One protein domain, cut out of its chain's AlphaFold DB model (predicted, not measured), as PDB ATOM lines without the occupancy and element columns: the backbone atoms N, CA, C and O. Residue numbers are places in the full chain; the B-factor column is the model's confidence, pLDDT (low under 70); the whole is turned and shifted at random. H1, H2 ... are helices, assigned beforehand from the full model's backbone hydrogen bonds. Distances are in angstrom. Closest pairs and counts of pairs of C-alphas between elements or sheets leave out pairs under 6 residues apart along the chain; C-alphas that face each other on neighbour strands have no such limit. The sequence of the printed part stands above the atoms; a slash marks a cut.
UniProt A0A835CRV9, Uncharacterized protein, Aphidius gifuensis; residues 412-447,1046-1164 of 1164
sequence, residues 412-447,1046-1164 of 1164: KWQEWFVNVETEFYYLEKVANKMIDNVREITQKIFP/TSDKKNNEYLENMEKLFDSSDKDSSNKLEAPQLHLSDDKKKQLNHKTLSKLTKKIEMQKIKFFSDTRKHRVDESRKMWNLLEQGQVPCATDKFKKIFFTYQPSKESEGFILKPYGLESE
ATOM      1  N   LYS A 412      73.955 -15.372 -30.291       59.44
ATOM      2  CA  LYS A 412      75.384 -15.683 -30.506       59.44
ATOM      3  C   LYS A 412      76.312 -14.727 -29.744       59.44
ATOM      4  O   LYS A 412      77.258 -15.171 -29.102       59.44
ATOM      5  N   TRP A 413      76.051 -13.416 -29.802       57.00
ATOM      6  CA  TRP A 413      76.849 -12.421 -29.078       57.00
ATOM      7  C   TRP A 413      76.665 -12.547 -27.563       57.00
ATOM      8  O   TRP A 413      77.648 -12.474 -26.831       57.00
ATOM      9  N   GLN A 414      75.439 -12.772 -27.081       65.81
ATOM     10  CA  GLN A 414      75.169 -12.988 -25.654       65.81
ATOM     11  C   GLN A 414      75.918 -14.217 -25.110       65.81
ATOM     12  O   GLN A 414      76.563 -14.125 -24.067       65.81
ATOM     13  N   GLU A 415      75.890 -15.336 -25.837       67.88
ATOM     14  CA  GLU A 415      76.633 -16.562 -25.512       67.88
ATOM     15  C   GLU A 415      78.152 -16.335 -25.537       67.88
ATOM     16  O   GLU A 415      78.847 -16.727 -24.598       67.88
ATOM     17  N   TRP A 416      78.668 -15.641 -26.557       63.28
ATOM     18  CA  TRP A 416      80.085 -15.277 -26.657       63.28
ATOM     19  C   TRP A 416      80.557 -14.437 -25.465       63.28
ATOM     20  O   TRP A 416      81.551 -14.781 -24.824       63.28
ATOM     21  N   PHE A 417      79.818 -13.375 -25.116       59.38
ATOM     22  CA  PHE A 417      80.156 -12.528 -23.969       59.38
ATOM     23  C   PHE A 417      80.178 -13.336 -22.666       59.38
ATOM     24  O   PHE A 417      81.115 -13.182 -21.887       59.38
ATOM     25  N   VAL A 418      79.213 -14.240 -22.457       66.12
ATOM     26  CA  VAL A 418      79.177 -15.123 -21.276       66.12
ATOM     27  C   VAL A 418      80.375 -16.079 -21.239       66.12
ATOM     28  O   VAL A 418      80.967 -16.258 -20.173       66.12
ATOM     29  N   ASN A 419      80.779 -16.659 -22.372       64.56
ATOM     30  CA  ASN A 419      81.949 -17.544 -22.439       64.56
ATOM     31  C   ASN A 419      83.240 -16.795 -22.070       64.56
ATOM     32  O   ASN A 419      83.990 -17.243 -21.201       64.56
ATOM     33  N   VAL A 420      83.457 -15.616 -22.660       56.91
ATOM     34  CA  VAL A 420      84.623 -14.762 -22.380       56.91
ATOM     35  C   VAL A 420      84.632 -14.290 -20.920       56.91
ATOM     36  O   VAL A 420      85.664 -14.356 -20.249       56.91
ATOM     37  N   GLU A 421      83.487 -13.864 -20.381       61.22
ATOM     38  CA  GLU A 421      83.352 -13.485 -18.967       61.22
ATOM     39  C   GLU A 421      83.642 -14.675 -18.026       61.22
ATOM     40  O   GLU A 421      84.303 -14.497 -16.998       61.22
ATOM     41  N   THR A 422      83.263 -15.898 -18.416       65.94
ATOM     42  CA  THR A 422      83.524 -17.137 -17.662       65.94
ATOM     43  C   THR A 422      85.010 -17.516 -17.640       65.94
ATOM     44  O   THR A 422      85.535 -17.862 -16.576       65.94
ATOM     45  N   GLU A 423      85.728 -17.410 -18.764       61.12
ATOM     46  CA  GLU A 423      87.181 -17.660 -18.791       61.12
ATOM     47  C   GLU A 423      87.954 -16.649 -17.929       61.12
ATOM     48  O   GLU A 423      88.878 -17.021 -17.199       61.12
ATOM     49  N   PHE A 424      87.544 -15.375 -17.925       55.66
ATOM     50  CA  PHE A 424      88.170 -14.376 -17.057       55.66
ATOM     51  C   PHE A 424      87.845 -14.569 -15.569       55.66
ATOM     52  O   PHE A 424      88.739 -14.383 -14.740       55.66
ATOM     53  N   TYR A 425      86.631 -15.008 -15.216       63.03
ATOM     54  CA  TYR A 425      86.304 -15.416 -13.842       63.03
ATOM     55  C   TYR A 425      87.187 -16.588 -13.375       63.03
ATOM     56  O   TYR A 425      87.692 -16.578 -12.249       63.03
ATOM     57  N   TYR A 426      87.455 -17.568 -14.246       67.50
ATOM     58  CA  TYR A 426      88.391 -18.657 -13.944       67.50
ATOM     59  C   TYR A 426      89.814 -18.138 -13.663       67.50
ATOM     60  O   TYR A 426      90.427 -18.541 -12.670       67.50
ATOM     61  N   LEU A 427      90.326 -17.205 -14.477       56.56
ATOM     62  CA  LEU A 427      91.651 -16.601 -14.271       56.56
ATOM     63  C   LEU A 427      91.748 -15.802 -12.957       56.56
ATOM     64  O   LEU A 427      92.754 -15.918 -12.252       56.56
ATOM     65  N   GLU A 428      90.714 -15.040 -12.575       60.03
ATOM     66  CA  GLU A 428      90.701 -14.360 -11.270       60.03
ATOM     67  C   GLU A 428      90.645 -15.364 -10.108       60.03
ATOM     68  O   GLU A 428      91.399 -15.222  -9.142       60.03
ATOM     69  N   LYS A 429      89.846 -16.430 -10.223       69.94
ATOM     70  CA  LYS A 429      89.758 -17.490  -9.205       69.94
ATOM     71  C   LYS A 429      91.095 -18.206  -8.986       69.94
ATOM     72  O   LYS A 429      91.452 -18.512  -7.846       69.94
ATOM     73  N   VAL A 430      91.876 -18.418 -10.049       64.44
ATOM     74  CA  VAL A 430      93.262 -18.921  -9.955       64.44
ATOM     75  C   VAL A 430      94.172 -17.912  -9.242       64.44
ATOM     76  O   VAL A 430      94.937 -18.302  -8.358       64.44
ATOM     77  N   ALA A 431      94.073 -16.619  -9.567       57.72
ATOM     78  CA  ALA A 431      94.881 -15.573  -8.938       57.72
ATOM     79  C   ALA A 431      94.554 -15.368  -7.445       57.72
ATOM     80  O   ALA A 431      95.470 -15.180  -6.641       57.72
ATOM     81  N   ASN A 432      93.280 -15.442  -7.049       66.50
ATOM     82  CA  ASN A 432      92.874 -15.359  -5.643       66.50
ATOM     83  C   ASN A 432      93.334 -16.602  -4.865       66.50
ATOM     84  O   ASN A 432      93.962 -16.449  -3.818       66.50
ATOM     85  N   LYS A 433      93.225 -17.812  -5.440       70.81
ATOM     86  CA  LYS A 433      93.782 -19.029  -4.821       70.81
ATOM     87  C   LYS A 433      95.294 -18.939  -4.554       70.81
ATOM     88  O   LYS A 433      95.769 -19.489  -3.564       70.81
ATOM     89  N   MET A 434      96.071 -18.225  -5.378       59.56
ATOM     90  CA  MET A 434      97.487 -17.963  -5.063       59.56
ATOM     91  C   MET A 434      97.665 -17.084  -3.812       59.56
ATOM     92  O   MET A 434      98.603 -17.306  -3.049       59.56
ATOM     93  N   ILE A 435      96.777 -16.111  -3.584       64.56
ATOM     94  CA  ILE A 435      96.795 -15.245  -2.394       64.56
ATOM     95  C   ILE A 435      96.421 -16.049  -1.145       64.56
ATOM     96  O   ILE A 435      97.095 -15.924  -0.124       64.56
ATOM     97  N   ASP A 436      95.404 -16.906  -1.229       71.69
ATOM     98  CA  ASP A 436      94.974 -17.732  -0.097       71.69
ATOM     99  C   ASP A 436      96.014 -18.806   0.253       71.69
ATOM    100  O   ASP A 436      96.356 -18.949   1.424       71.69
ATOM    101  N   ASN A 437      96.648 -19.444  -0.741       68.50
ATOM    102  CA  ASN A 437      97.811 -20.315  -0.520       68.50
ATOM    103  C   ASN A 437      98.951 -19.578   0.223       68.50
ATOM    104  O   ASN A 437      99.580 -20.141   1.118       68.50
ATOM    105  N   VAL A 438      99.233 -18.316  -0.133       64.56
ATOM    106  CA  VAL A 438     100.243 -17.492   0.564       64.56
ATOM    107  C   VAL A 438      99.784 -17.128   1.982       64.56
ATOM    108  O   VAL A 438     100.617 -17.110   2.892       64.56
ATOM    109  N   ARG A 439      98.484 -16.893   2.206       68.88
ATOM    110  CA  ARG A 439      97.912 -16.658   3.544       68.88
ATOM    111  C   ARG A 439      98.030 -17.903   4.427       68.88
ATOM    112  O   ARG A 439      98.531 -17.779   5.539       68.88
ATOM    113  N   GLU A 440      97.678 -19.083   3.920       75.19
ATOM    114  CA  GLU A 440      97.847 -20.360   4.627       75.19
ATOM    115  C   GLU A 440      99.310 -20.626   4.998       75.19
ATOM    116  O   GLU A 440      99.604 -20.976   6.137       75.19
ATOM    117  N   ILE A 441     100.240 -20.456   4.051       72.12
ATOM    118  CA  ILE A 441     101.679 -20.629   4.313       72.12
ATOM    119  C   ILE A 441     102.144 -19.624   5.375       72.12
ATOM    120  O   ILE A 441     102.900 -19.989   6.272       72.12
ATOM    121  N   THR A 442     101.643 -18.386   5.336       65.00
ATOM    122  CA  THR A 442     101.923 -17.378   6.369       65.00
ATOM    123  C   THR A 442     101.396 -17.814   7.739       65.00
ATOM    124  O   THR A 442     102.135 -17.723   8.708       65.00
ATOM    125  N   GLN A 443     100.169 -18.337   7.829       76.19
ATOM    126  CA  GLN A 443      99.575 -18.826   9.085       76.19
ATOM    127  C   GLN A 443     100.270 -20.085   9.631       76.19
ATOM    128  O   GLN A 443     100.333 -20.272  10.841       76.19
ATOM    129  N   LYS A 444     100.818 -20.936   8.755       73.81
ATOM    130  CA  LYS A 444     101.577 -22.143   9.134       73.81
ATOM    131  C   LYS A 444     103.003 -21.825   9.604       73.81
ATOM    132  O   LYS A 444     103.525 -22.540  10.449       73.81
ATOM    133  N   ILE A 445     103.627 -20.764   9.080       70.06
ATOM    134  CA  ILE A 445     104.962 -20.287   9.507       70.06
ATOM    135  C   ILE A 445     104.867 -19.357  10.729       70.06
ATOM    136  O   ILE A 445     105.750 -19.365  11.583       70.06
ATOM    137  N   PHE A 446     103.794 -18.572  10.825       67.50
ATOM    138  CA  PHE A 446     103.502 -17.670  11.937       67.50
ATOM    139  C   PHE A 446     102.131 -18.035  12.529       67.50
ATOM    140  O   PHE A 446     101.123 -17.437  12.134       67.50
ATOM    141  N   PRO A 447     102.068 -19.010  13.460       68.94
ATOM    142  CA  PRO A 447     100.834 -19.317  14.172       68.94
ATOM    143  C   PRO A 447     100.353 -18.062  14.905       68.94
ATOM    144  O   PRO A 447     101.155 -17.318  15.478       68.94
ATOM    145  N   THR A1046      78.936  -1.108 -54.015       70.62
ATOM    146  CA  THR A1046      78.929  -2.454 -53.435       70.62
ATOM    147  C   THR A1046      77.617  -3.158 -53.774       70.62
ATOM    148  O   THR A1046      76.556  -2.811 -53.268       70.62
ATOM    149  N   SER A1047      77.675  -4.157 -54.658       79.88
ATOM    150  CA  SER A1047      76.507  -4.981 -54.978       79.88
ATOM    151  C   SER A1047      76.117  -5.874 -53.799       79.88
ATOM    152  O   SER A1047      76.987  -6.379 -53.089       79.88
ATOM    153  N   ASP A1048      74.821  -6.149 -53.632       77.38
ATOM    154  CA  ASP A1048      74.308  -6.953 -52.509       77.38
ATOM    155  C   ASP A1048      74.964  -8.335 -52.415       77.38
ATOM    156  O   ASP A1048      75.230  -8.832 -51.324       77.38
ATOM    157  N   LYS A1049      75.327  -8.935 -53.559       85.19
ATOM    158  CA  LYS A1049      76.101 -10.183 -53.586       85.19
ATOM    159  C   LYS A1049      77.471 -10.036 -52.913       85.19
ATOM    160  O   LYS A1049      77.852 -10.928 -52.163       85.19
ATOM    161  N   LYS A1050      78.198  -8.938 -53.164       80.56
ATOM    162  CA  LYS A1050      79.468  -8.653 -52.477       80.56
ATOM    163  C   LYS A1050      79.220  -8.385 -50.993       80.56
ATOM    164  O   LYS A1050      79.913  -8.964 -50.174       80.56
ATOM    165  N   ASN A1051      78.202  -7.595 -50.640       78.56
ATOM    166  CA  ASN A1051      77.849  -7.328 -49.236       78.56
ATOM    167  C   ASN A1051      77.558  -8.626 -48.458       78.56
ATOM    168  O   ASN A1051      78.059  -8.799 -47.351       78.56
ATOM    169  N   ASN A1052      76.832  -9.570 -49.062       80.81
ATOM    170  CA  ASN A1052      76.573 -10.886 -48.475       80.81
ATOM    171  C   ASN A1052      77.842 -11.754 -48.399       80.81
ATOM    172  O   ASN A1052      78.074 -12.389 -47.376       80.81
ATOM    173  N   GLU A1053      78.692 -11.749 -49.433       84.94
ATOM    174  CA  GLU A1053      79.994 -12.437 -49.411       84.94
ATOM    175  C   GLU A1053      80.910 -11.885 -48.303       84.94
ATOM    176  O   GLU A1053      81.594 -12.654 -47.627       84.94
ATOM    177  N   TYR A1054      80.888 -10.572 -48.058       77.19
ATOM    178  CA  TYR A1054      81.592  -9.955 -46.938       77.19
ATOM    179  C   TYR A1054      80.981 -10.348 -45.592       77.19
ATOM    180  O   TYR A1054      81.724 -10.815 -44.740       77.19
ATOM    181  N   LEU A1055      79.657 -10.273 -45.407       79.25
ATOM    182  CA  LEU A1055      78.985 -10.728 -44.176       79.25
ATOM    183  C   LEU A1055      79.303 -12.197 -43.846       79.25
ATOM    184  O   LEU A1055      79.687 -12.503 -42.719       79.25
ATOM    185  N   GLU A1056      79.238 -13.088 -44.838       84.38
ATOM    186  CA  GLU A1056      79.652 -14.489 -44.706       84.38
ATOM    187  C   GLU A1056      81.134 -14.640 -44.327       84.38
ATOM    188  O   GLU A1056      81.494 -15.523 -43.550       84.38
ATOM    189  N   ASN A1057      82.020 -13.832 -44.916       80.69
ATOM    190  CA  ASN A1057      83.447 -13.872 -44.605       80.69
ATOM    191  C   ASN A1057      83.734 -13.314 -43.205       80.69
ATOM    192  O   ASN A1057      84.588 -13.869 -42.521       80.69
ATOM    193  N   MET A1058      83.003 -12.290 -42.753       78.00
ATOM    194  CA  MET A1058      83.088 -11.778 -41.384       78.00
ATOM    195  C   MET A1058      82.624 -12.835 -40.379       78.00
ATOM    196  O   MET A1058      83.351 -13.096 -39.429       78.00
ATOM    197  N   GLU A1059      81.496 -13.519 -40.610       81.62
ATOM    198  CA  GLU A1059      81.041 -14.617 -39.736       81.62
ATOM    199  C   GLU A1059      82.088 -15.743 -39.643       81.62
ATOM    200  O   GLU A1059      82.458 -16.151 -38.543       81.62
ATOM    201  N   LYS A1060      82.668 -16.168 -40.775       85.62
ATOM    202  CA  LYS A1060      83.760 -17.167 -40.806       85.62
ATOM    203  C   LYS A1060      85.035 -16.684 -40.102       85.62
ATOM    204  O   LYS A1060      85.789 -17.507 -39.585       85.62
ATOM    205  N   LEU A1061      85.298 -15.375 -40.104       80.44
ATOM    206  CA  LEU A1061      86.442 -14.770 -39.420       80.44
ATOM    207  C   LEU A1061      86.204 -14.678 -37.905       80.44
ATOM    208  O   LEU A1061      87.116 -15.028 -37.158       80.44
ATOM    209  N   PHE A1062      84.995 -14.334 -37.451       79.69
ATOM    210  CA  PHE A1062      84.594 -14.425 -36.038       79.69
ATOM    211  C   PHE A1062      84.689 -15.861 -35.510       79.69
ATOM    212  O   PHE A1062      85.405 -16.121 -34.543       79.69
ATOM    213  N   ASP A1063      84.102 -16.817 -36.238       83.25
ATOM    214  CA  ASP A1063      84.218 -18.247 -35.944       83.25
ATOM    215  C   ASP A1063      85.690 -18.716 -35.874       83.25
ATOM    216  O   ASP A1063      85.963 -19.771 -35.299       83.25
ATOM    217  N   SER A1064      86.653 -17.988 -36.460       83.94
ATOM    218  CA  SER A1064      88.092 -18.275 -36.341       83.94
ATOM    219  C   SER A1064      88.779 -17.531 -35.189       83.94
ATOM    220  O   SER A1064      89.540 -18.159 -34.452       83.94
ATOM    221  N   SER A1065      88.466 -16.250 -34.950       77.56
ATOM    222  CA  SER A1065      89.030 -15.492 -33.823       77.56
ATOM    223  C   SER A1065      88.656 -16.100 -32.477       77.56
ATOM    224  O   SER A1065      89.470 -16.091 -31.562       77.56
ATOM    225  N   ASP A1066      87.469 -16.699 -32.382       75.94
ATOM    226  CA  ASP A1066      86.968 -17.357 -31.169       75.94
ATOM    227  C   ASP A1066      87.691 -18.676 -30.850       75.94
ATOM    228  O   ASP A1066      87.565 -19.215 -29.751       75.94
ATOM    229  N   LYS A1067      88.457 -19.208 -31.809       81.44
ATOM    230  CA  LYS A1067      89.355 -20.352 -31.604       81.44
ATOM    231  C   LYS A1067      90.751 -19.864 -31.217       81.44
ATOM    232  O   LYS A1067      91.340 -20.390 -30.273       81.44
ATOM    233  N   ASP A1068      91.242 -18.815 -31.877       75.00
ATOM    234  CA  ASP A1068      92.558 -18.218 -31.612       75.00
ATOM    235  C   ASP A1068      92.624 -17.442 -30.279       75.00
ATOM    236  O   ASP A1068      93.698 -17.335 -29.681       75.00
ATOM    237  N   SER A1069      91.500 -16.934 -29.765       65.06
ATOM    238  CA  SER A1069      91.413 -16.271 -28.453       65.06
ATOM    239  C   SER A1069      91.658 -17.223 -27.275       65.06
ATOM    240  O   SER A1069      92.050 -16.774 -26.201       65.06
ATOM    241  N   SER A1070      91.542 -18.542 -27.487       58.34
ATOM    242  CA  SER A1070      91.823 -19.575 -26.474       58.34
ATOM    243  C   SER A1070      93.312 -19.716 -26.092       58.34
ATOM    244  O   SER A1070      93.665 -20.559 -25.259       58.34
ATOM    245  N   ASN A1071      94.189 -18.867 -26.647       62.41
ATOM    246  CA  ASN A1071      95.573 -18.657 -26.211       62.41
ATOM    247  C   ASN A1071      95.623 -18.017 -24.808       62.41
ATOM    248  O   ASN A1071      95.900 -16.829 -24.637       62.41
ATOM    249  N   LYS A1072      95.335 -18.839 -23.794       67.50
ATOM    250  CA  LYS A1072      95.194 -18.461 -22.383       67.50
ATOM    251  C   LYS A1072      96.369 -17.624 -21.882       67.50
ATOM    252  O   LYS A1072      97.506 -18.087 -21.831       67.50
ATOM    253  N   LEU A1073      96.056 -16.420 -21.402       78.06
ATOM    254  CA  LEU A1073      96.956 -15.631 -20.565       78.06
ATOM    255  C   LEU A1073      97.238 -16.391 -19.264       78.06
ATOM    256  O   LEU A1073      96.438 -16.360 -18.329       78.06
ATOM    257  N   GLU A1074      98.378 -17.077 -19.203       83.25
ATOM    258  CA  GLU A1074      98.773 -17.822 -18.011       83.25
ATOM    259  C   GLU A1074      98.902 -16.902 -16.789       83.25
ATOM    260  O   GLU A1074      99.523 -15.835 -16.832       83.25
ATOM    261  N   ALA A1075      98.323 -17.333 -15.664       80.75
ATOM    262  CA  ALA A1075      98.434 -16.610 -14.405       80.75
ATOM    263  C   ALA A1075      99.910 -16.561 -13.949       80.75
ATOM    264  O   ALA A1075     100.585 -17.596 -13.947       80.75
ATOM    265  N   PRO A1076     100.436 -15.391 -13.534       84.50
ATOM    266  CA  PRO A1076     101.863 -15.196 -13.303       84.50
ATOM    267  C   PRO A1076     102.362 -16.048 -12.135       84.50
ATOM    268  O   PRO A1076     102.087 -15.762 -10.968       84.50
ATOM    269  N   GLN A1077     103.153 -17.073 -12.441       85.62
ATOM    270  CA  GLN A1077     103.731 -17.937 -11.421       85.62
ATOM    271  C   GLN A1077     104.822 -17.202 -10.623       85.62
ATOM    272  O   GLN A1077     105.654 -16.462 -11.153       85.62
ATOM    273  N   LEU A1078     104.827 -17.407  -9.303       80.94
ATOM    274  CA  LEU A1078     105.773 -16.757  -8.385       80.94
ATOM    275  C   LEU A1078     107.153 -17.436  -8.332       80.94
ATOM    276  O   LEU A1078     108.098 -16.817  -7.837       80.94
ATOM    277  N   HIS A1079     107.251 -18.676  -8.832       85.56
ATOM    278  CA  HIS A1079     108.450 -19.530  -8.868       85.56
ATOM    279  C   HIS A1079     109.276 -19.504  -7.565       85.56
ATOM    280  O   HIS A1079     110.485 -19.265  -7.554       85.56
ATOM    281  N   LEU A1080     108.600 -19.744  -6.437       87.62
ATOM    282  CA  LEU A1080     109.239 -19.948  -5.137       87.62
ATOM    283  C   LEU A1080     109.647 -21.420  -5.001       87.62
ATOM    284  O   LEU A1080     108.775 -22.283  -4.906       87.62
ATOM    285  N   SER A1081     110.954 -21.693  -4.967       91.19
ATOM    286  CA  SER A1081     111.478 -23.005  -4.566       91.19
ATOM    287  C   SER A1081     111.160 -23.286  -3.096       91.19
ATOM    288  O   SER A1081     111.007 -22.355  -2.302       91.19
ATOM    289  N   ASP A1082     111.062 -24.556  -2.713       88.38
ATOM    290  CA  ASP A1082     110.625 -24.937  -1.366       88.38
ATOM    291  C   ASP A1082     111.555 -24.435  -0.258       88.38
ATOM    292  O   ASP A1082     111.077 -23.993   0.783       88.38
ATOM    293  N   ASP A1083     112.860 -24.336  -0.505       88.06
ATOM    294  CA  ASP A1083     113.789 -23.745   0.468       88.06
ATOM    295  C   ASP A1083     113.574 -22.236   0.636       88.06
ATOM    296  O   ASP A1083     113.671 -21.713   1.745       88.06
ATOM    297  N   LYS A1084     113.151 -21.534  -0.426       87.44
ATOM    298  CA  LYS A1084     112.715 -20.132  -0.325       87.44
ATOM    299  C   LYS A1084     111.381 -19.993   0.407       87.44
ATOM    300  O   LYS A1084     111.157 -18.932   0.977       87.44
ATOM    301  N   LYS A1085     110.522 -21.025   0.429       87.75
ATOM    302  CA  LYS A1085     109.314 -21.065   1.279       87.75
ATOM    303  C   LYS A1085     109.701 -21.269   2.751       87.75
ATOM    304  O   LYS A1085     109.226 -20.519   3.595       87.75
ATOM    305  N   LYS A1086     110.619 -22.204   3.045       87.56
ATOM    306  CA  LYS A1086     111.162 -22.446   4.401       87.56
ATOM    307  C   LYS A1086     111.868 -21.212   4.988       87.56
ATOM    308  O   LYS A1086     111.797 -20.979   6.186       87.56
ATOM    309  N   GLN A1087     112.519 -20.397   4.152       86.75
ATOM    310  CA  GLN A1087     113.250 -19.187   4.567       86.75
ATOM    311  C   GLN A1087     112.383 -17.905   4.670       86.75
ATOM    312  O   GLN A1087     112.930 -16.806   4.816       86.75
ATOM    313  N   LEU A1088     111.044 -17.998   4.604       89.19
ATOM    314  CA  LEU A1088     110.141 -16.835   4.667       89.19
ATOM    315  C   LEU A1088     110.052 -16.205   6.070       89.19
ATOM    316  O   LEU A1088     109.119 -16.448   6.829       89.19
ATOM    317  N   ASN A1089     110.968 -15.289   6.384       92.12
ATOM    318  CA  ASN A1089     110.805 -14.363   7.509       92.12
ATOM    319  C   ASN A1089     109.878 -13.177   7.150       92.12
ATOM    320  O   ASN A1089     109.737 -12.808   5.981       92.12
ATOM    321  N   HIS A1090     109.309 -12.499   8.154       84.88
ATOM    322  CA  HIS A1090     108.349 -11.396   7.964       84.88
ATOM    323  C   HIS A1090     108.875 -10.236   7.077       84.88
ATOM    324  O   HIS A1090     108.118  -9.614   6.326       84.88
ATOM    325  N   LYS A1091     110.191  -9.968   7.083       87.06
ATOM    326  CA  LYS A1091     110.828  -8.948   6.225       87.06
ATOM    327  C   LYS A1091     110.876  -9.386   4.755       87.06
ATOM    328  O   LYS A1091     110.671  -8.561   3.864       87.06
ATOM    329  N   THR A1092     111.102 -10.675   4.487       87.75
ATOM    330  CA  THR A1092     110.967 -11.251   3.137       87.75
ATOM    331  C   THR A1092     109.510 -11.356   2.694       87.75
ATOM    332  O   THR A1092     109.231 -11.048   1.540       87.75
ATOM    333  N   LEU A1093     108.577 -11.661   3.605       84.50
ATOM    334  CA  LEU A1093     107.140 -11.683   3.321       84.50
ATOM    335  C   LEU A1093     106.644 -10.309   2.849       84.50
ATOM    336  O   LEU A1093     106.029 -10.221   1.795       84.50
ATOM    337  N   SER A1094     106.994  -9.218   3.541       86.31
ATOM    338  CA  SER A1094     106.629  -7.856   3.107       86.31
ATOM    339  C   SER A1094     107.162  -7.508   1.705       86.31
ATOM    340  O   SER A1094     106.440  -6.938   0.882       86.31
ATOM    341  N   LYS A1095     108.404  -7.910   1.382       90.94
ATOM    342  CA  LYS A1095     108.965  -7.776   0.023       90.94
ATOM    343  C   LYS A1095     108.218  -8.643  -0.999       90.94
ATOM    344  O   LYS A1095     107.989  -8.192  -2.121       90.94
ATOM    345  N   LEU A1096     107.835  -9.863  -0.622       89.06
ATOM    346  CA  LEU A1096     107.082 -10.784  -1.471       89.06
ATOM    347  C   LEU A1096     105.675 -10.249  -1.759       89.06
ATOM    348  O   LEU A1096     105.286 -10.236  -2.920       89.06
ATOM    349  N   THR A1097     104.958  -9.721  -0.765       87.19
ATOM    350  CA  THR A1097     103.637  -9.094  -0.947       87.19
ATOM    351  C   THR A1097     103.705  -7.928  -1.932       87.19
ATOM    352  O   THR A1097     102.927  -7.900  -2.880       87.19
ATOM    353  N   LYS A1098     104.700  -7.032  -1.807       89.19
ATOM    354  CA  LYS A1098     104.929  -5.956  -2.796       89.19
ATOM    355  C   LYS A1098     105.232  -6.504  -4.202       89.19
ATOM    356  O   LYS A1098     104.780  -5.939  -5.195       89.19
ATOM    357  N   LYS A1099     105.967  -7.621  -4.318       89.38
ATOM    358  CA  LYS A1099     106.218  -8.294  -5.609       89.38
ATOM    359  C   LYS A1099     104.935  -8.899  -6.198       89.38
ATOM    360  O   LYS A1099     104.683  -8.709  -7.386       89.38
ATOM    361  N   ILE A1100     104.122  -9.573  -5.380       86.62
ATOM    362  CA  ILE A1100     102.814 -10.136  -5.756       86.62
ATOM    363  C   ILE A1100     101.887  -9.024  -6.249       86.62
ATOM    364  O   ILE A1100     101.282  -9.162  -7.307       86.62
ATOM    365  N   GLU A1101     101.816  -7.903  -5.532       87.94
ATOM    366  CA  GLU A1101     101.003  -6.742  -5.900       87.94
ATOM    367  C   GLU A1101     101.426  -6.160  -7.258       87.94
ATOM    368  O   GLU A1101     100.586  -6.004  -8.145       87.94
ATOM    369  N   MET A1102     102.731  -5.952  -7.488       87.62
ATOM    370  CA  MET A1102     103.243  -5.541  -8.804       87.62
ATOM    371  C   MET A1102     102.934  -6.564  -9.911       87.62
ATOM    372  O   MET A1102     102.590  -6.165 -11.025       87.62
ATOM    373  N   GLN A1103     103.033  -7.871  -9.635       88.38
ATOM    374  CA  GLN A1103     102.698  -8.918 -10.609       88.38
ATOM    375  C   GLN A1103     101.190  -8.971 -10.907       88.38
ATOM    376  O   GLN A1103     100.827  -9.089 -12.076       88.38
ATOM    377  N   LYS A1104     100.320  -8.807  -9.898       86.06
ATOM    378  CA  LYS A1104      98.855  -8.725 -10.055       86.06
ATOM    379  C   LYS A1104      98.468  -7.493 -10.875       86.06
ATOM    380  O   LYS A1104      97.732  -7.625 -11.848       86.06
ATOM    381  N   ILE A1105      99.042  -6.328 -10.566       85.38
ATOM    382  CA  ILE A1105      98.866  -5.084 -11.333       85.38
ATOM    383  C   ILE A1105      99.318  -5.262 -12.793       85.38
ATOM    384  O   ILE A1105      98.576  -4.888 -13.704       85.38
ATOM    385  N   LYS A1106     100.489  -5.872 -13.040       87.31
ATOM    386  CA  LYS A1106     100.977  -6.139 -14.405       87.31
ATOM    387  C   LYS A1106     100.045  -7.091 -15.166       87.31
ATOM    388  O   LYS A1106      99.587  -6.737 -16.247       87.31
ATOM    389  N   PHE A1107      99.729  -8.258 -14.601       87.50
ATOM    390  CA  PHE A1107      98.866  -9.264 -15.234       87.50
ATOM    391  C   PHE A1107      97.475  -8.716 -15.566       87.50
ATOM    392  O   PHE A1107      96.965  -8.939 -16.662       87.50
ATOM    393  N   PHE A1108      96.892  -7.928 -14.663       85.69
ATOM    394  CA  PHE A1108      95.635  -7.225 -14.901       85.69
ATOM    395  C   PHE A1108      95.729  -6.193 -16.030       85.69
ATOM    396  O   PHE A1108      94.789  -6.055 -16.807       85.69
ATOM    397  N   SER A1109      96.859  -5.506 -16.186       84.56
ATOM    398  CA  SER A1109      97.074  -4.640 -17.344       84.56
ATOM    399  C   SER A1109      97.184  -5.419 -18.640       84.56
ATOM    400  O   SER A1109      96.508  -5.086 -19.604       84.56
ATOM    401  N   ASP A1110      98.010  -6.460 -18.670       85.94
ATOM    402  CA  ASP A1110      98.247  -7.242 -19.884       85.94
ATOM    403  C   ASP A1110      96.966  -7.992 -20.307       85.94
ATOM    404  O   ASP A1110      96.643  -8.029 -21.490       85.94
ATOM    405  N   THR A1111      96.140  -8.411 -19.338       85.69
ATOM    406  CA  THR A1111      94.748  -8.861 -19.535       85.69
ATOM    407  C   THR A1111      93.862  -7.800 -20.192       85.69
ATOM    408  O   THR A1111      93.179  -8.089 -21.175       85.69
ATOM    409  N   ARG A1112      93.854  -6.558 -19.688       86.06
ATOM    410  CA  ARG A1112      93.030  -5.478 -20.265       86.06
ATOM    411  C   ARG A1112      93.521  -5.047 -21.645       86.06
ATOM    412  O   ARG A1112      92.693  -4.828 -22.521       86.06
ATOM    413  N   LYS A1113      94.841  -4.975 -21.856       85.75
ATOM    414  CA  LYS A1113      95.453  -4.742 -23.174       85.75
ATOM    415  C   LYS A1113      95.025  -5.827 -24.159       85.75
ATOM    416  O   LYS A1113      94.544  -5.487 -25.229       85.75
ATOM    417  N   HIS A1114      95.118  -7.101 -23.773       87.50
ATOM    418  CA  HIS A1114      94.693  -8.222 -24.608       87.50
ATOM    419  C   HIS A1114      93.203  -8.144 -24.957       87.50
ATOM    420  O   HIS A1114      92.879  -8.180 -26.134       87.50
ATOM    421  N   ARG A1115      92.300  -7.909 -23.989       85.81
ATOM    422  CA  ARG A1115      90.867  -7.680 -24.286       85.81
ATOM    423  C   ARG A1115      90.637  -6.530 -25.269       85.81
ATOM    424  O   ARG A1115      89.815  -6.655 -26.166       85.81
ATOM    425  N   VAL A1116      91.350  -5.417 -25.094       86.38
ATOM    426  CA  VAL A1116      91.296  -4.258 -25.998       86.38
ATOM    427  C   VAL A1116      91.839  -4.618 -27.386       86.38
ATOM    428  O   VAL A1116      91.281  -4.182 -28.387       86.38
ATOM    429  N   ASP A1117      92.875  -5.449 -27.479       85.44
ATOM    430  CA  ASP A1117      93.433  -5.915 -28.748       85.44
ATOM    431  C   ASP A1117      92.566  -6.979 -29.446       85.44
ATOM    432  O   ASP A1117      92.458  -6.929 -30.669       85.44
ATOM    433  N   GLU A1118      91.869  -7.863 -28.723       85.94
ATOM    434  CA  GLU A1118      90.850  -8.757 -29.303       85.94
ATOM    435  C   GLU A1118      89.613  -7.972 -29.767       85.94
ATOM    436  O   GLU A1118      89.183  -8.140 -30.905       85.94
ATOM    437  N   SER A1119      89.122  -7.023 -28.958       85.88
ATOM    438  CA  SER A1119      88.111  -6.022 -29.350       85.88
ATOM    439  C   SER A1119      88.496  -5.323 -30.664       85.88
ATOM    440  O   SER A1119      87.701  -5.250 -31.601       85.88
ATOM    441  N   ARG A1120      89.755  -4.889 -30.802       79.94
ATOM    442  CA  ARG A1120      90.262  -4.222 -32.017       79.94
ATOM    443  C   ARG A1120      90.516  -5.169 -33.189       79.94
ATOM    444  O   ARG A1120      90.363  -4.748 -34.333       79.94
ATOM    445  N   LYS A1121      90.878  -6.433 -32.949       83.06
ATOM    446  CA  LYS A1121      90.912  -7.470 -33.993       83.06
ATOM    447  C   LYS A1121      89.507  -7.681 -34.540       83.06
ATOM    448  O   LYS A1121      89.312  -7.463 -35.729       83.06
ATOM    449  N   MET A1122      88.537  -7.998 -33.679       82.56
ATOM    450  CA  MET A1122      87.114  -8.109 -34.026       82.56
ATOM    451  C   MET A1122      86.624  -6.882 -34.802       82.56
ATOM    452  O   MET A1122      85.978  -7.023 -35.833       82.56
ATOM    453  N   TRP A1123      86.995  -5.677 -34.363       83.50
ATOM    454  CA  TRP A1123      86.663  -4.433 -35.053       83.50
ATOM    455  C   TRP A1123      87.267  -4.321 -36.461       83.50
ATOM    456  O   TRP A1123      86.574  -3.960 -37.408       83.50
ATOM    457  N   ASN A1124      88.537  -4.690 -36.637       76.19
ATOM    458  CA  ASN A1124      89.172  -4.720 -37.957       76.19
ATOM    459  C   ASN A1124      88.595  -5.826 -38.864       76.19
ATOM    460  O   ASN A1124      88.598  -5.669 -40.083       76.19
ATOM    461  N   LEU A1125      88.074  -6.920 -38.289       73.31
ATOM    462  CA  LEU A1125      87.320  -7.945 -39.025       73.31
ATOM    463  C   LEU A1125      85.944  -7.443 -39.490       73.31
ATOM    464  O   LEU A1125      85.405  -8.006 -40.435       73.31
ATOM    465  N   LEU A1126      85.397  -6.381 -38.887       73.19
ATOM    466  CA  LEU A1126      84.093  -5.788 -39.223       73.19
ATOM    467  C   LEU A1126      84.126  -4.816 -40.428       73.19
ATOM    468  O   LEU A1126      83.177  -4.054 -40.604       73.19
ATOM    469  N   GLU A1127      85.222  -4.814 -41.208       61.06
ATOM    470  CA  GLU A1127      85.541  -3.974 -42.388       61.06
ATOM    471  C   GLU A1127      84.627  -2.741 -42.598       61.06
ATOM    472  O   GLU A1127      83.910  -2.609 -43.595       61.06
ATOM    473  N   GLN A1128      84.731  -1.784 -41.659       55.50
ATOM    474  CA  GLN A1128      83.957  -0.532 -41.537       55.50
ATOM    475  C   GLN A1128      83.773   0.301 -42.822       55.50
ATOM    476  O   GLN A1128      82.917   1.182 -42.858       55.50
ATOM    477  N   GLY A1129      84.566   0.066 -43.870       51.97
ATOM    478  CA  GLY A1129      84.568   0.873 -45.088       51.97
ATOM    479  C   GLY A1129      83.670   0.415 -46.237       51.97
ATOM    480  O   GLY A1129      83.550   1.143 -47.219       51.97
ATOM    481  N   GLN A1130      83.063  -0.771 -46.167       55.94
ATOM    482  CA  GLN A1130      82.359  -1.355 -47.325       55.94
ATOM    483  C   GLN A1130      80.829  -1.323 -47.211       55.94
ATOM    484  O   GLN A1130      80.139  -1.321 -48.232       55.94
ATOM    485  N   VAL A1131      80.297  -1.225 -45.988       58.50
ATOM    486  CA  VAL A1131      78.854  -1.107 -45.707       58.50
ATOM    487  C   VAL A1131      78.576   0.211 -44.954       58.50
ATOM    488  O   VAL A1131      78.196   0.196 -43.780       58.50
ATOM    489  N   PRO A1132      78.755   1.380 -45.607       53.12
ATOM    490  CA  PRO A1132      78.724   2.702 -44.962       53.12
ATOM    491  C   PRO A1132      77.342   3.147 -44.450       53.12
ATOM    492  O   PRO A1132      77.193   4.265 -43.981       53.12
ATOM    493  N   CYS A1133      76.305   2.310 -44.549       45.72
ATOM    494  CA  CYS A1133      74.940   2.631 -44.119       45.72
ATOM    495  C   CYS A1133      74.543   2.038 -42.754       45.72
ATOM    496  O   CYS A1133      73.410   2.241 -42.315       45.72
ATOM    497  N   ALA A1134      75.433   1.286 -42.096       51.59
ATOM    498  CA  ALA A1134      75.201   0.703 -40.766       51.59
ATOM    499  C   ALA A1134      76.154   1.243 -39.680       51.59
ATOM    500  O   ALA A1134      75.955   0.962 -38.495       51.59
ATOM    501  N   THR A1135      77.182   2.000 -40.078       62.12
ATOM    502  CA  THR A1135      78.401   2.265 -39.301       62.12
ATOM    503  C   THR A1135      78.138   2.885 -37.939       62.12
ATOM    504  O   THR A1135      78.506   2.271 -36.948       62.12
ATOM    505  N   ASP A1136      77.484   4.040 -37.845       67.69
ATOM    506  CA  ASP A1136      77.503   4.835 -36.606       67.69
ATOM    507  C   ASP A1136      76.728   4.183 -35.460       67.69
ATOM    508  O   ASP A1136      77.221   4.087 -34.333       67.69
ATOM    509  N   LYS A1137      75.527   3.660 -35.748       74.38
ATOM    510  CA  LYS A1137      74.739   2.914 -34.755       74.38
ATOM    511  C   LYS A1137      75.469   1.641 -34.335       74.38
ATOM    512  O   LYS A1137      75.563   1.371 -33.142       74.38
ATOM    513  N   PHE A1138      76.033   0.899 -35.288       79.75
ATOM    514  CA  PHE A1138      76.793  -0.312 -34.986       79.75
ATOM    515  C   PHE A1138      78.087  -0.017 -34.207       79.75
ATOM    516  O   PHE A1138      78.389  -0.724 -33.256       79.75
ATOM    517  N   LYS A1139      78.802   1.066 -34.529       79.50
ATOM    518  CA  LYS A1139      80.009   1.546 -33.841       79.50
ATOM    519  C   LYS A1139      79.709   1.959 -32.405       79.50
ATOM    520  O   LYS A1139      80.444   1.579 -31.495       79.50
ATOM    521  N   LYS A1140      78.600   2.677 -32.192       79.69
ATOM    522  CA  LYS A1140      78.112   3.026 -30.852       79.69
ATOM    523  C   LYS A1140      77.773   1.774 -30.047       79.69
ATOM    524  O   LYS A1140      78.231   1.648 -28.919       79.69
ATOM    525  N   ILE A1141      77.035   0.832 -30.638       81.75
ATOM    526  CA  ILE A1141      76.675  -0.451 -30.016       81.75
ATOM    527  C   ILE A1141      77.937  -1.257 -29.669       81.75
ATOM    528  O   ILE A1141      78.113  -1.637 -28.517       81.75
ATOM    529  N   PHE A1142      78.850  -1.460 -30.621       86.69
ATOM    530  CA  PHE A1142      80.068  -2.250 -30.440       86.69
ATOM    531  C   PHE A1142      80.925  -1.721 -29.285       86.69
ATOM    532  O   PHE A1142      81.170  -2.453 -28.330       86.69
ATOM    533  N   PHE A1143      81.294  -0.435 -29.307       83.88
ATOM    534  CA  PHE A1143      82.102   0.179 -28.245       83.88
ATOM    535  C   PHE A1143      81.330   0.454 -26.937       83.88
ATOM    536  O   PHE A1143      81.926   0.933 -25.978       83.88
ATOM    537  N   THR A1144      80.032   0.127 -26.860       84.06
ATOM    538  CA  THR A1144      79.295   0.068 -25.580       84.06
ATOM    539  C   THR A1144      79.570  -1.246 -24.836       84.06
ATOM    540  O   THR A1144      79.568  -1.258 -23.607       84.06
ATOM    541  N   TYR A1145      79.843  -2.347 -25.551       84.50
ATOM    542  CA  TYR A1145      80.109  -3.669 -24.953       84.50
ATOM    543  C   TYR A1145      81.578  -4.106 -25.032       84.50
ATOM    544  O   TYR A1145      82.018  -4.919 -24.222       84.50
ATOM    545  N   GLN A1146      82.336  -3.585 -25.999       88.06
ATOM    546  CA  GLN A1146      83.739  -3.921 -26.237       88.06
ATOM    547  C   GLN A1146      84.649  -2.754 -25.825       88.06
ATOM    548  O   GLN A1146      84.403  -1.618 -26.239       88.06
ATOM    549  N   PRO A1147      85.719  -2.992 -25.044       89.44
ATOM    550  CA  PRO A1147      86.556  -1.915 -24.528       89.44
ATOM    551  C   PRO A1147      87.361  -1.250 -25.655       89.44
ATOM    552  O   PRO A1147      88.062  -1.923 -26.418       89.44
ATOM    553  N   SER A1148      87.292   0.081 -25.733       86.19
ATOM    554  CA  SER A1148      88.054   0.911 -26.677       86.19
ATOM    555  C   SER A1148      89.427   1.323 -26.125       86.19
ATOM    556  O   SER A1148      90.370   1.510 -26.899       86.19
ATOM    557  N   LYS A1149      89.579   1.398 -24.792       88.00
ATOM    558  CA  LYS A1149      90.820   1.749 -24.059       88.00
ATOM    559  C   LYS A1149      91.057   0.846 -22.838       88.00
ATOM    560  O   LYS A1149      90.129   0.233 -22.318       88.00
ATOM    561  N   GLU A1150      92.298   0.792 -22.333       86.31
ATOM    562  CA  GLU A1150      92.692  -0.103 -21.216       86.31
ATOM    563  C   GLU A1150      91.820   0.075 -19.954       86.31
ATOM    564  O   GLU A1150      91.580  -0.890 -19.235       86.31
ATOM    565  N   SER A1151      91.327   1.290 -19.682       83.44
ATOM    566  CA  SER A1151      90.491   1.596 -18.511       83.44
ATOM    567  C   SER A1151      89.042   1.102 -18.613       83.44
ATOM    568  O   SER A1151      88.419   0.899 -17.577       83.44
ATOM    569  N   GLU A1152      88.525   0.855 -19.821       85.56
ATOM    570  CA  GLU A1152      87.199   0.253 -20.056       85.56
ATOM    571  C   GLU A1152      87.228  -1.275 -19.970       85.56
ATOM    572  O   GLU A1152      86.184  -1.924 -19.951       85.56
ATOM    573  N   GLY A1153      88.421  -1.874 -19.902       80.94
ATOM    574  CA  GLY A1153      88.596  -3.293 -19.625       80.94
ATOM    575  C   GLY A1153      88.188  -3.624 -18.189       80.94
ATOM    576  O   GLY A1153      89.052  -3.860 -17.344       80.94
ATOM    577  N   PHE A1154      86.883  -3.647 -17.904       73.44
ATOM    578  CA  PHE A1154      86.341  -3.999 -16.596       73.44
ATOM    579  C   PHE A1154      86.764  -5.416 -16.215       73.44
ATOM    580  O   PHE A1154      86.220  -6.418 -16.689       73.44
ATOM    581  N   ILE A1155      87.747  -5.498 -15.323       63.16
ATOM    582  CA  ILE A1155      88.014  -6.703 -14.546       63.16
ATOM    583  C   ILE A1155      86.829  -6.808 -13.591       63.16
ATOM    584  O   ILE A1155      86.764  -6.083 -12.597       63.16
ATOM    585  N   LEU A1156      85.852  -7.627 -13.981       52.44
ATOM    586  CA  LEU A1156      84.657  -7.924 -13.205       52.44
ATOM    587  C   LEU A1156      85.081  -8.580 -11.894       52.44
ATOM    588  O   LEU A1156      85.179  -9.798 -11.827       52.44
ATOM    589  N   LYS A1157      85.285  -7.772 -10.848       46.28
ATOM    590  CA  LYS A1157      85.221  -8.276  -9.478       46.28
ATOM    591  C   LYS A1157      83.818  -8.870  -9.293       46.28
ATOM    592  O   LYS A1157      82.853  -8.115  -9.454       46.28
ATOM    593  N   PRO A1158      83.667 -10.157  -8.946       38.84
ATOM    594  CA  PRO A1158      82.362 -10.758  -8.701       38.84
ATOM    595  C   PRO A1158      81.813 -10.301  -7.340       38.84
ATOM    596  O   PRO A1158      81.838 -11.036  -6.356       38.84
ATOM    597  N   TYR A1159      81.317  -9.062  -7.274       37.62
ATOM    598  CA  TYR A1159      80.572  -8.553  -6.123       37.62
ATOM    599  C   TYR A1159      79.306  -9.409  -5.916       37.62
ATOM    600  O   TYR A1159      78.339  -9.257  -6.657       37.62
ATOM    601  N   GLY A1160      79.323 -10.305  -4.921       41.97
ATOM    602  CA  GLY A1160      78.155 -11.071  -4.454       41.97
ATOM    603  C   GLY A1160      78.290 -12.602  -4.455       41.97
ATOM    604  O   GLY A1160      77.616 -13.255  -3.669       41.97
ATOM    605  N   LEU A1161      79.186 -13.193  -5.258       36.88
ATOM    606  CA  LEU A1161      79.321 -14.665  -5.376       36.88
ATOM    607  C   LEU A1161      80.316 -15.309  -4.384       36.88
ATOM    608  O   LEU A1161      80.647 -16.485  -4.513       36.88
ATOM    609  N   GLU A1162      80.809 -14.541  -3.413       36.38
ATOM    610  CA  GLU A1162      81.604 -15.026  -2.268       36.38
ATOM    611  C   GLU A1162      80.862 -14.792  -0.930       36.38
ATOM    612  O   GLU A1162      81.471 -14.824   0.138       36.38
ATOM    613  N   SER A1163      79.550 -14.518  -0.989       29.88
ATOM    614  CA  SER A1163      78.680 -14.204   0.159       29.88
ATOM    615  C   SER A1163      77.433 -15.098   0.273       29.88
ATOM    616  O   SER A1163      76.511 -14.751   1.010       29.88
ATOM    617  N   GLU A1164      77.434 -16.241  -0.421       28.91
ATOM    618  CA  GLU A1164      76.493 -17.369  -0.279       28.91
ATOM    619  C   GLU A1164      77.272 -18.668  -0.002       28.91
ATOM    620  O   GLU A1164      78.303 -18.882  -0.687       28.91
TER     621      GLU A1164
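What this domain is: This is residues 412 to 447 and 1046 to 1164 of the 1164 residues of an uncharacterized protein of Aphidius gifuensis (UniProt A0A835CRV9). A long, slim rod of helices: H4 and H1 lie side by side, running opposite ways, and H2 overlaps only the end of H4, near Leu 1125, and lengthens the rod beyond it. The stretch of residues 1069 to 1081 runs on from H2 along the rod to the small helix H3, which sits at the far end just before H4 begins, while the short H5 folds back beside the last part of H4, and the tail tip, residues 1159 to 1164, sticks out. The printed part has 155 residues, with five named helices, H1 to H5 in chain order, and no named strand; the class is all helix. It is loose, with a radius of gyration of the C-alphas of 21.4 A, and its spans are 74 by 33 by 23 A.

Where its parts are: Find C-alpha 1090 at (108.349, -11.396, 7.964), where H4, the longest helix by residues, begins; it covers residues 1090 to 1125, is 51.6 A long, and ends at C-alpha 1125 at (87.320, -7.945, -39.025). Look next at C-alpha 412, at (75.384, -15.683, -30.506), where H1 begins; it covers residues 412 to 445 and is 50.0 A long. H2, residues 1048 to 1068, is 29.9 A long. H5 holds residues 1135 to 1145, over 15.6 A, and H3 has residues 1082 to 1086, over 6.3 A.

How they stand to each other: Begin with H4, which touches H2 with residues 1122 to 1125 alone. On H2's side, residues 1058 to 1065 alone take part, and the closest C-alphas, those of Met 1058 and Leu 1125, are 6.2 A apart. H2 and H4 run opposite ways at a shallow tilt of 19 degrees. H1 and H4 are close but not clearly touching: their closest C-alphas, those of Ala 431 and Lys 1104, are 8.0 A apart. These two run opposite ways at a shallow tilt of 8 degrees. H4 and H5 are near each other, with 7 pairs of C-alphas within 10 A, and H1 and H3 are near each other with 6 such pairs. H1 and H2 are only just apart, at 8.5 A, and H5 is apart from H1, H2 and H3. In the backbones of H1, H3 and H4 every O i to N i+4 pair is within hydrogen-bond range; H2 has 16 of 17 and H5 6 of 7.

The domain as a whole: The two C-alphas farthest apart, those of Pro 447 and Ser 1047, are 74.7 A apart. Residues 448 to 1045 are not printed, and C-alphas 447 and 1046 are 73.0 A apart across this cut. The link from H2 to H3 is long, that from H4 to H5 short, and that from H3 to H4 tight. The mean pLDDT of the printed part is 74.4; look for values under 70 in 53 residues, among them 412 to 432, 1127 to 1136 and 1155 to 1164, which ends at the chain's last residue.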